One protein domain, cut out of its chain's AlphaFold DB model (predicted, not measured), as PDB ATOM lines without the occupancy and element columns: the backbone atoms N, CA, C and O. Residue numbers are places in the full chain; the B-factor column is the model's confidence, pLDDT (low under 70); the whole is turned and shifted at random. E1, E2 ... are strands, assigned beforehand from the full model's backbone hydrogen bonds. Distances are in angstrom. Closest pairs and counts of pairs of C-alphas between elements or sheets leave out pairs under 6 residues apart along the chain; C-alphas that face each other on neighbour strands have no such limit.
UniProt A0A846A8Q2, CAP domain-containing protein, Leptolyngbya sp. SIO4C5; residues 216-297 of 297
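This is residues 216 to 297 of the 297 residues of the protein "CAP domain-containing protein" of Leptolyngbya sp. SIO4C5 (UniProt A0A846A8Q2). Two sheets face each other as a small twisted sandwich, four strands on one side and three on the other, with their strands running roughly along the longest axis. The link of residues 232 to 245 passes from E2 in the smaller sheet to E3 in the larger one. The printed part has 82 residues with seven named strands, E1 to E7 along the chain, and no named helix; its class is all strand. The larger sheet has the order E3 E1 E6 E7 and is mixed, the smaller E2 E4 E5, all antiparallel. The whole is compact, with a radius of gyration of the C-alphas of 11.7 A, and elongated, spanning 35 by 22 by 20 A.

In the larger sheet E1 is residues 216 to 220, from C-alpha 216 at (-14.875, 35.542, 105.681); E3 is 246 to 250, E6 282 to 286, and E7 292 to 296, ending at C-alpha 296 at (-19.400, 34.209, 113.905). In the smaller, E2 is 226 to 231, 14.1 A long, E4 is 258 to 265, 21.9 A, and E5 is 272 to 278, 15.8 A.

E1 and E6 are parallel at 14 degrees, with N 217 and O 282 at 2.8 A. E3 is antiparallel to E1, with N 218 and O 247 at 2.8 A. E6 and E7 form a hairpin, with N 283 and O 295 at 2.7 A. In the twisted smaller sheet, E2 and E4 are antiparallel, with N 230 and O 262 at 2.8 A. E4 and E5 form a hairpin, with N 261 and O 274 at 2.8 A. Between the sheets, the closest C-alphas of E1 and E2 are those of Asn 220 and Leu 226, 7.0 A. E1 and E4 are apart.

The C-alphas of Asn 254 and Asn 268 are the farthest apart, 35.6 A. The printed part has no cut. The link from E2 to E3 is long. Residues 253 to 256 and 296 to 297 have pLDDT under 70.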
ATOM      1  N   PHE A 216     -15.573  35.040 104.505       88.88
ATOM      2  CA  PHE A 216     -14.875  35.542 105.681       88.88
ATOM      3  C   PHE A 216     -14.690  37.054 105.544       88.88
ATOM      4  O   PHE A 216     -14.059  37.525 104.598       88.88
ATOM      5  N   LEU A 217     -15.292  37.830 106.439       91.06
ATOM      6  CA  LEU A 217     -15.235  39.289 106.408       91.06
ATOM      7  C   LEU A 217     -14.108  39.784 107.310       91.06
ATOM      8  O   LEU A 217     -13.963  39.318 108.433       91.06
ATOM      9  N   VAL A 218     -13.339  40.759 106.844       93.50
ATOM     10  CA  VAL A 218     -12.263  41.380 107.619       93.50
ATOM     11  C   VAL A 218     -12.507  42.874 107.672       93.50
ATOM     12  O   VAL A 218     -12.615  43.516 106.630       93.50
ATOM     13  N   ILE A 219     -12.591  43.430 108.874       92.38
ATOM     14  CA  ILE A 219     -12.824  44.852 109.120       92.38
ATOM     15  C   ILE A 219     -11.623  45.389 109.891       92.38
ATOM     16  O   ILE A 219     -11.331  44.925 110.990       92.38
ATOM     17  N   ASN A 220     -10.934  46.385 109.343       94.69
ATOM     18  CA  ASN A 220      -9.900  47.096 110.080       94.69
ATOM     19  C   ASN A 220     -10.475  48.398 110.648       94.69
ATOM     20  O   ASN A 220     -10.595  49.377 109.925       94.69
ATOM     21  N   GLN A 221     -10.837  48.423 111.929       91.00
ATOM     22  CA  GLN A 221     -11.206  49.638 112.674       91.00
ATOM     23  C   GLN A 221     -10.073  50.123 113.593       91.00
ATOM     24  O   GLN A 221     -10.301  50.987 114.441       91.00
ATOM     25  N   GLY A 222      -8.874  49.555 113.446       90.56
ATOM     26  CA  GLY A 222      -7.705  49.915 114.230       90.56
ATOM     27  C   GLY A 222      -7.066  51.223 113.807       90.56
ATOM     28  O   GLY A 222      -7.605  52.004 113.025       90.56
ATOM     29  N   THR A 223      -5.884  51.468 114.356       93.44
ATOM     30  CA  THR A 223      -5.092  52.683 114.128       93.44
ATOM     31  C   THR A 223      -3.902  52.456 113.197       93.44
ATOM     32  O   THR A 223      -3.220  53.413 112.835       93.44
ATOM     33  N   VAL A 224      -3.658  51.210 112.774       94.62
ATOM     34  CA  VAL A 224      -2.583  50.827 111.844       94.62
ATOM     35  C   VAL A 224      -3.106  49.935 110.717       94.62
ATOM     36  O   VAL A 224      -4.153  49.298 110.838       94.62
ATOM     37  N   ASP A 225      -2.364  49.869 109.612       96.94
ATOM     38  CA  ASP A 225      -2.697  48.998 108.482       96.94
ATOM     39  C   ASP A 225      -2.624  47.518 108.873       96.94
ATOM     40  O   ASP A 225      -1.710  47.091 109.580       96.94
ATOM     41  N   LEU A 226      -3.532  46.706 108.342       96.56
ATOM     42  CA  LEU A 226      -3.386  45.257 108.323       96.56
ATOM     43  C   LEU A 226      -2.560  44.881 107.086       96.56
ATOM     44  O   LEU A 226      -3.027  44.988 105.952       96.56
ATOM     45  N   LEU A 227      -1.306  44.486 107.321       95.88
ATOM     46  CA  LEU A 227      -0.310  44.213 106.283       95.88
ATOM     47  C   LEU A 227      -0.496  42.850 105.623       95.88
ATOM     48  O   LEU A 227      -0.313  42.726 104.415       95.88
ATOM     49  N   SER A 228      -0.821  41.824 106.408       95.81
ATOM     50  CA  SER A 228      -1.045  40.468 105.906       95.81
ATOM     51  C   SER A 228      -2.056  39.740 106.781       95.81
ATOM     52  O   SER A 228      -2.070  39.882 108.005       95.81
ATOM     53  N   LEU A 229      -2.893  38.945 106.127       96.25
ATOM     54  CA  LEU A 229      -3.727  37.927 106.740       96.25
ATOM     55  C   LEU A 229      -3.602  36.683 105.867       96.25
ATOM     56  O   LEU A 229      -3.961  36.706 104.687       96.25
ATOM     57  N   LYS A 230      -3.088  35.609 106.457       93.81
ATOM     58  CA  LYS A 230      -2.964  34.302 105.820       93.81
ATOM     59  C   LYS A 230      -3.973  33.342 106.407       93.81
ATOM     60  O   LYS A 230      -4.081  33.260 107.625       93.81
ATOM     61  N   ILE A 231      -4.644  32.583 105.550       91.19
ATOM     62  CA  ILE A 231      -5.556  31.501 105.922       91.19
ATOM     63  C   ILE A 231      -4.893  30.191 105.508       91.19
ATOM     64  O   ILE A 231      -4.560  30.006 104.340       91.19
ATOM     65  N   ALA A 232      -4.638  29.306 106.474       85.25
ATOM     66  CA  ALA A 232      -3.874  28.073 106.270       85.25
ATOM     67  C   ALA A 232      -2.517  28.310 105.563       85.25
ATOM     68  O   ALA A 232      -2.064  27.503 104.756       85.25
ATOM     69  N   GLY A 233      -1.871  29.446 105.858       83.00
ATOM     70  CA  GLY A 233      -0.584  29.842 105.273       83.00
ATOM     71  C   GLY A 233      -0.657  30.523 103.899       83.00
ATOM     72  O   GLY A 233       0.380  30.962 103.405       83.00
ATOM     73  N   ILE A 234      -1.848  30.666 103.310       85.94
ATOM     74  CA  ILE A 234      -2.068  31.322 102.013       85.94
ATOM     75  C   ILE A 234      -2.521  32.766 102.242       85.94
ATOM     76  O   ILE A 234      -3.465  32.989 102.998       85.94
ATOM     77  N   ASP A 235      -1.873  33.743 101.598       90.81
ATOM     78  CA  ASP A 235      -2.276  35.154 101.678       90.81
ATOM     79  C   ASP A 235      -3.705  35.350 101.151       90.81
ATOM     80  O   ASP A 235      -4.024  34.991 100.018       90.81
ATOM     81  N   ALA A 236      -4.563  35.914 102.001       90.38
ATOM     82  CA  ALA A 236      -5.988  36.084 101.733       90.38
ATOM     83  C   ALA A 236      -6.377  37.539 101.420       90.38
ATOM     84  O   ALA A 236      -7.457  37.794 100.884       90.38
ATOM     85  N   LEU A 237      -5.506  38.507 101.727       89.62
ATOM     86  CA  LEU A 237      -5.705  39.905 101.344       89.62
ATOM     87  C   LEU A 237      -5.176  40.153  99.934       89.62
ATOM     88  O   LEU A 237      -4.122  39.646  99.560       89.62
ATOM     89  N   ALA A 238      -5.891  40.973  99.161       79.62
ATOM     90  CA  ALA A 238      -5.422  41.387  97.837       79.62
ATOM     91  C   ALA A 238      -4.338  42.476  97.935       79.62
ATOM     92  O   ALA A 238      -3.475  42.588  97.066       79.62
ATOM     93  N   SER A 239      -4.390  43.277  99.002       89.19
ATOM     94  CA  SER A 239      -3.445  44.336  99.350       89.19
ATOM     95  C   SER A 239      -3.507  44.607 100.854       89.19
ATOM     96  O   SER A 239      -4.341  44.041 101.558       89.19
ATOM     97  N   THR A 240      -2.671  45.519 101.348       93.88
ATOM     98  CA  THR A 240      -2.835  46.109 102.681       93.88
ATOM     99  C   THR A 240      -4.258  46.632 102.893       93.88
ATOM    100  O   THR A 240      -4.826  47.251 101.989       93.88
ATOM    101  N   LEU A 241      -4.813  46.401 104.087       96.44
ATOM    102  CA  LEU A 241      -6.137  46.882 104.490       96.44
ATOM    103  C   LEU A 241      -5.976  48.008 105.522       96.44
ATOM    104  O   LEU A 241      -5.615  47.758 106.674       96.44
ATOM    105  N   ALA A 242      -6.209  49.252 105.105       96.12
ATOM    106  CA  ALA A 242      -6.012  50.443 105.935       96.12
ATOM    107  C   ALA A 242      -7.117  50.613 107.002       96.12
ATOM    108  O   ALA A 242      -8.208  50.050 106.847       96.12
ATOM    109  N   PRO A 243      -6.890  51.411 108.065       95.56
ATOM    110  CA  PRO A 243      -7.929  51.802 109.012       95.56
ATOM    111  C   PRO A 243      -9.216  52.303 108.342       95.56
ATOM    112  O   PRO A 243      -9.189  53.104 107.407       95.56
ATOM    113  N   GLY A 244     -10.355  51.827 108.832       84.56
ATOM    114  CA  GLY A 244     -11.692  52.082 108.299       84.56
ATOM    115  C   GLY A 244     -12.094  51.207 107.107       84.56
ATOM    116  O   GLY A 244     -13.234  51.311 106.653       84.56
ATOM    117  N   GLN A 245     -11.209  50.354 106.580       90.69
ATOM    118  CA  GLN A 245     -11.520  49.511 105.424       90.69
ATOM    119  C   GLN A 245     -12.077  48.140 105.813       90.69
ATOM    120  O   GLN A 245     -11.872  47.620 106.909       90.69
ATOM    121  N   THR A 246     -12.799  47.544 104.868       90.56
ATOM    122  CA  THR A 246     -13.379  46.206 104.980       90.56
ATOM    123  C   THR A 246     -13.064  45.413 103.719       90.56
ATOM    124  O   THR A 246     -13.159  45.951 102.616       90.56
ATOM    125  N   GLN A 247     -12.721  44.135 103.871       91.12
ATOM    126  CA  GLN A 247     -12.538  43.204 102.764       91.12
ATOM    127  C   GLN A 247     -13.318  41.913 103.016       91.12
ATOM    128  O   GLN A 247     -13.200  41.293 104.069       91.12
ATOM    129  N   THR A 248     -14.070  41.475 102.009       90.75
ATOM    130  CA  THR A 248     -14.684  40.144 101.984       90.75
ATOM    131  C   THR A 248     -13.750  39.166 101.284       90.75
ATOM    132  O   THR A 248     -13.345  39.386 100.143       90.75
ATOM    133  N   ILE A 249     -13.439  38.062 101.951       89.50
ATOM    134  CA  ILE A 249     -12.666  36.944 101.420       89.50
ATOM    135  C   ILE A 249     -13.656  35.844 101.042       89.50
ATOM    136  O   ILE A 249     -14.451  35.394 101.865       89.50
ATOM    137  N   SER A 250     -13.625  35.430  99.777       86.81
ATOM    138  CA  SER A 250     -14.415  34.289  99.307       86.81
ATOM    139  C   SER A 250     -13.660  33.001  99.607       86.81
ATOM    140  O   SER A 250     -12.507  32.855  99.203       86.81
ATOM    141  N   LEU A 251     -14.304  32.081 100.316       82.44
ATOM    142  CA  LEU A 251     -13.774  30.757 100.618       82.44
ATOM    143  C   LEU A 251     -14.260  29.762  99.557       82.44
ATOM    144  O   LEU A 251     -15.372  29.889  99.037       82.44
ATOM    145  N   ASP A 252     -13.431  28.771  99.223       71.50
ATOM    146  CA  ASP A 252     -13.873  27.652  98.384       71.50
ATOM    147  C   ASP A 252     -15.044  26.941  99.083       71.50
ATOM    148  O   ASP A 252     -15.016  26.729 100.294       71.50
ATOM    149  N   ALA A 253     -16.068  26.554  98.323       57.53
ATOM    150  CA  ALA A 253     -17.217  25.818  98.838       57.53
ATOM    151  C   ALA A 253     -16.847  24.460  99.459       57.53
ATOM    152  O   ALA A 253     -17.635  23.912 100.226       57.53
ATOM    153  N   ASN A 254     -15.664  23.930  99.138       54.75
ATOM    154  CA  ASN A 254     -15.121  22.704  99.723       54.75
ATOM    155  C   ASN A 254     -14.037  22.958 100.787       54.75
ATOM    156  O   ASN A 254     -13.441  21.999 101.283       54.75
ATOM    157  N   ALA A 255     -13.728  24.218 101.112       61.88
ATOM    158  CA  ALA A 255     -12.725  24.532 102.123       61.88
ATOM    159  C   ALA A 255     -13.191  24.085 103.512       61.88
ATOM    160  O   ALA A 255     -14.364  24.200 103.871       61.88
ATOM    161  N   ALA A 256     -12.247  23.611 104.327       64.75
ATOM    162  CA  ALA A 256     -12.510  23.402 105.739       64.75
ATOM    163  C   ALA A 256     -12.872  24.750 106.379       64.75
ATOM    164  O   ALA A 256     -12.109  25.711 106.298       64.75
ATOM    165  N   CYS A 257     -14.019  24.808 107.056       78.44
ATOM    166  CA  CYS A 257     -14.471  26.009 107.759       78.44
ATOM    167  C   CYS A 257     -13.667  26.331 109.021       78.44
ATOM    168  O   CYS A 257     -14.047  27.241 109.748       78.44
ATOM    169  N   GLN A 258     -12.573  25.605 109.265       79.38
ATOM    170  CA  GLN A 258     -11.576  25.869 110.290       79.38
ATOM    171  C   GLN A 258     -10.198  25.988 109.639       79.38
ATOM    172  O   GLN A 258      -9.811  25.133 108.840       79.38
ATOM    173  N   ALA A 259      -9.451  27.031 109.989       83.56
ATOM    174  CA  ALA A 259      -8.114  27.262 109.460       83.56
ATOM    175  C   ALA A 259      -7.216  27.975 110.471       83.56
ATOM    176  O   ALA A 259      -7.677  28.705 111.340       83.56
ATOM    177  N   ASN A 260      -5.905  27.811 110.324       82.19
ATOM    178  CA  ASN A 260      -4.952  28.635 111.059       82.19
ATOM    179  C   ASN A 260      -4.845  30.004 110.385       82.19
ATOM    180  O   ASN A 260      -4.642  30.070 109.170       82.19
ATOM    181  N   LEU A 261      -4.945  31.074 111.167       94.06
ATOM    182  CA  LEU A 261      -4.696  32.432 110.715       94.06
ATOM    183  C   LEU A 261      -3.290  32.882 111.111       94.06
ATOM    184  O   LEU A 261      -2.858  32.663 112.241       94.06
ATOM    185  N   THR A 262      -2.608  33.574 110.205       94.00
ATOM    186  CA  THR A 262      -1.441  34.401 110.542       94.00
ATOM    187  C   THR A 262      -1.770  35.839 110.190       94.00
ATOM    188  O   THR A 262      -2.084  36.127 109.038       94.00
ATOM    189  N   ILE A 263      -1.714  36.734 111.171       96.38
ATOM    190  CA  ILE A 263      -2.178  38.116 111.061       96.38
ATOM    191  C   ILE A 263      -1.016  39.053 111.385       96.38
ATOM    192  O   ILE A 263      -0.369  38.906 112.418       96.38
ATOM    193  N   GLN A 264      -0.749  40.019 110.512       96.12
ATOM    194  CA  GLN A 264       0.334  40.986 110.670       96.12
ATOM    195  C   GLN A 264      -0.202  42.405 110.512       96.12
ATOM    196  O   GLN A 264      -0.589  42.805 109.414       96.12
ATOM    197  N   LEU A 265      -0.166  43.184 111.590       95.69
ATOM    198  CA  LEU A 265      -0.429  44.625 111.561       95.69
ATOM    199  C   LEU A 265       0.846  45.421 111.242       95.69
ATOM    200  O   LEU A 265       1.964  44.925 111.381       95.69
ATOM    201  N   GLY A 266       0.686  46.671 110.817       91.19
ATOM    202  CA  GLY A 266       1.762  47.654 110.715       91.19
ATOM    203  C   GLY A 266       2.224  48.119 112.095       91.19
ATOM    204  O   GLY A 266       1.833  47.553 113.102       91.19
ATOM    205  N   GLY A 267       3.067  49.151 112.170       87.44
ATOM    206  CA  GLY A 267       3.397  49.790 113.456       87.44
ATOM    207  C   GLY A 267       4.234  48.951 114.435       87.44
ATOM    208  O   GLY A 267       4.120  49.152 115.639       87.44
ATOM    209  N   ASN A 268       5.085  48.042 113.941       88.06
ATOM    210  CA  ASN A 268       5.968  47.155 114.728       88.06
ATOM    211  C   ASN A 268       5.262  46.088 115.588       88.06
ATOM    212  O   ASN A 268       5.891  45.508 116.473       88.06
ATOM    213  N   TYR A 269       3.987  45.793 115.330       88.75
ATOM    214  CA  TYR A 269       3.300  44.682 115.987       88.75
ATOM    215  C   TYR A 269       3.905  43.346 115.534       88.75
ATOM    216  O   TYR A 269       4.273  43.178 114.370       88.75
ATOM    217  N   LEU A 270       4.024  42.385 116.453       87.44
ATOM    218  CA  LEU A 270       4.471  41.035 116.109       87.44
ATOM    219  C   LEU A 270       3.360  40.278 115.359       87.44
ATOM    220  O   LEU A 270       2.182  40.513 115.640       87.44
ATOM    221  N   PRO A 271       3.709  39.356 114.442       89.06
ATOM    222  CA  PRO A 271       2.711  38.515 113.800       89.06
ATOM    223  C   PRO A 271       1.972  37.660 114.835       89.06
ATOM    224  O   PRO A 271       2.596  36.966 115.642       89.06
ATOM    225  N   LEU A 272       0.643  37.679 114.777       88.81
ATOM    226  CA  LEU A 272      -0.227  36.822 115.573       88.81
ATOM    227  C   LEU A 272      -0.529  35.546 114.788       88.81
ATOM    228  O   LEU A 272      -0.983  35.609 113.647       88.81
ATOM    229  N   ASN A 273      -0.324  34.392 115.415       89.62
ATOM    230  CA  ASN A 273      -0.773  33.110 114.882       89.62
ATOM    231  C   ASN A 273      -1.966  32.631 115.704       89.62
ATOM    232  O   ASN A 273      -1.838  32.417 116.907       89.62
ATOM    233  N   TRP A 274      -3.110  32.458 115.050       85.25
ATOM    234  CA  TRP A 274      -4.346  31.998 115.669       85.25
ATOM    235  C   TRP A 274      -4.734  30.651 115.063       85.25
ATOM    236  O   TRP A 274      -5.079  30.558 113.886       85.25
ATOM    237  N   GLY A 275      -4.606  29.583 115.848       83.75
ATOM    238  CA  GLY A 275      -4.905  28.227 115.397       83.75
ATOM    239  C   GLY A 275      -6.400  27.918 115.376       83.75
ATOM    240  O   GLY A 275      -7.149  28.428 116.203       83.75
ATOM    241  N   ASN A 276      -6.801  27.035 114.459       75.50
ATOM    242  CA  ASN A 276      -8.127  26.409 114.425       75.50
ATOM    243  C   ASN A 276      -9.319  27.387 114.432       75.50
ATOM    244  O   ASN A 276     -10.338  27.170 115.087       75.50
ATOM    245  N   VAL A 277      -9.183  28.483 113.692       81.88
ATOM    246  CA  VAL A 277     -10.161  29.563 113.622       81.88
ATOM    247  C   VAL A 277     -11.319  29.181 112.703       81.88
ATOM    248  O   VAL A 277     -11.065  28.831 111.548       81.88
ATOM    249  N   PRO A 278     -12.585  29.295 113.142       81.12
ATOM    250  CA  PRO A 278     -13.716  29.204 112.240       81.12
ATOM    251  C   PRO A 278     -13.734  30.425 111.313       81.12
ATOM    252  O   PRO A 278     -13.697  31.563 111.771       81.12
ATOM    253  N   ILE A 279     -13.732  30.185 110.004       85.25
ATOM    254  CA  ILE A 279     -13.605  31.247 108.988       85.25
ATOM    255  C   ILE A 279     -14.877  31.428 108.153       85.25
ATOM    256  O   ILE A 279     -15.156  32.523 107.673       85.25
ATOM    257  N   CYS A 280     -15.676  30.375 108.005       83.38
ATOM    258  CA  CYS A 280     -16.940  30.410 107.276       83.38
ATOM    259  C   CYS A 280     -17.966  31.291 107.992       83.38
ATOM    260  O   CYS A 280     -18.185  31.143 109.193       83.38
ATOM    261  N   GLY A 281     -18.557  32.240 107.270       80.12
ATOM    262  CA  GLY A 281     -19.536  33.193 107.798       80.12
ATOM    263  C   GLY A 281     -18.990  34.116 108.891       80.12
ATOM    264  O   GLY A 281     -19.767  34.793 109.556       80.12
ATOM    265  N   SER A 282     -17.674  34.134 109.107       83.81
ATOM    266  CA  SER A 282     -17.065  34.813 110.250       83.81
ATOM    267  C   SER A 282     -16.617  36.226 109.884       83.81
ATOM    268  O   SER A 282     -16.377  36.539 108.717       83.81
ATOM    269  N   VAL A 283     -16.508  37.091 110.888       88.81
ATOM    270  CA  VAL A 283     -16.073  38.481 110.788       88.81
ATOM    271  C   VAL A 283     -14.897  38.689 111.733       88.81
ATOM    272  O   VAL A 283     -15.060  38.654 112.950       88.81
ATOM    273  N   LEU A 284     -13.711  38.909 111.180       92.88
ATOM    274  CA  LEU A 284     -12.538  39.346 111.921       92.88
ATOM    275  C   LEU A 284     -12.509  40.875 111.957       92.88
ATOM    276  O   LEU A 284     -12.374  41.519 110.920       92.88
ATOM    277  N   THR A 285     -12.580  41.452 113.148       90.75
ATOM    278  CA  THR A 285     -12.484  42.893 113.373       90.75
ATOM    279  C   THR A 285     -11.189  43.221 114.103       90.75
ATOM    280  O   THR A 285     -10.929  42.688 115.178       90.75
ATOM    281  N   VAL A 286     -10.388  44.127 113.546       92.56
ATOM    282  CA  VAL A 286      -9.334  44.835 114.286       92.56
ATOM    283  C   VAL A 286      -9.997  46.046 114.936       92.56
ATOM    284  O   VAL A 286     -10.499  46.904 114.215       92.56
ATOM    285  N   ASN A 287     -10.076  46.103 116.262       86.69
ATOM    286  CA  ASN A 287     -10.728  47.209 116.970       86.69
ATOM    287  C   ASN A 287      -9.807  48.438 117.091       86.69
ATOM    288  O   ASN A 287      -8.643  48.388 116.698       86.69
ATOM    289  N   GLN A 288     -10.318  49.530 117.667       85.44
ATOM    290  CA  GLN A 288      -9.588  50.801 117.824       85.44
ATOM    291  C   GLN A 288      -8.292  50.678 118.647       85.44
ATOM    292  O   GLN A 288      -7.361  51.452 118.427       85.44
ATOM    293  N   ASP A 289      -8.198  49.668 119.513       85.31
ATOM    294  CA  ASP A 289      -7.009  49.346 120.312       85.31
ATOM    295  C   ASP A 289      -6.055  48.366 119.599       85.31
ATOM    296  O   ASP A 289      -5.116  47.848 120.203       85.31
ATOM    297  N   ASN A 290      -6.273  48.103 118.305       86.94
ATOM    298  CA  ASN A 290      -5.550  47.125 117.482       86.94
ATOM    299  C   ASN A 290      -5.641  45.674 117.985       86.94
ATOM    300  O   ASN A 290      -4.793  44.843 117.652       86.94
ATOM    301  N   GLN A 291      -6.670  45.349 118.765       85.44
ATOM    302  CA  GLN A 291      -6.962  43.982 119.180       85.44
ATOM    303  C   GLN A 291      -7.869  43.294 118.159       85.44
ATOM    304  O   GLN A 291      -8.690  43.926 117.492       85.44
ATOM    305  N   PHE A 292      -7.732  41.976 118.055       87.56
ATOM    306  CA  PHE A 292      -8.511  41.164 117.132       87.56
ATOM    307  C   PHE A 292      -9.728  40.581 117.838       87.56
ATOM    308  O   PHE A 292      -9.605  39.906 118.858       87.56
ATOM    309  N   ASN A 293     -10.900  40.802 117.264       82.00
ATOM    310  CA  ASN A 293     -12.144  40.180 117.671       82.00
ATOM    311  C   ASN A 293     -12.668  39.348 116.505       82.00
ATOM    312  O   ASN A 293     -12.669  39.807 115.365       82.00
ATOM    313  N   LEU A 294     -13.097  38.126 116.782       83.50
ATOM    314  CA  LEU A 294     -13.668  37.249 115.776       83.50
ATOM    315  C   LEU A 294     -15.110  36.945 116.153       83.50
ATOM    316  O   LEU A 294     -15.376  36.396 117.219       83.50
ATOM    317  N   GLN A 295     -16.020  37.303 115.258       72.75
ATOM    318  CA  GLN A 295     -17.452  37.106 115.419       72.75
ATOM    319  C   GLN A 295     -17.931  36.104 114.385       72.75
ATOM    320  O   GLN A 295     -17.551  36.171 113.220       72.75
ATOM    321  N   TYR A 296     -18.784  35.183 114.796       66.38
ATOM    322  CA  TYR A 296     -19.400  34.209 113.905       66.38
ATOM    323  C   TYR A 296     -20.833  34.661 113.637       66.38
ATOM    324  O   TYR A 296     -21.499  35.134 114.561       66.38
ATOM    325  N   ARG A 297     -21.287  34.560 112.386       55.22
ATOM    326  CA  ARG A 297     -22.704  34.738 112.048       55.22
ATOM    327  C   ARG A 297     -23.533  33.519 112.438       55.22
ATOM    328  O   ARG A 297     -22.992  32.390 112.394       55.22
TER     329      ARG A 297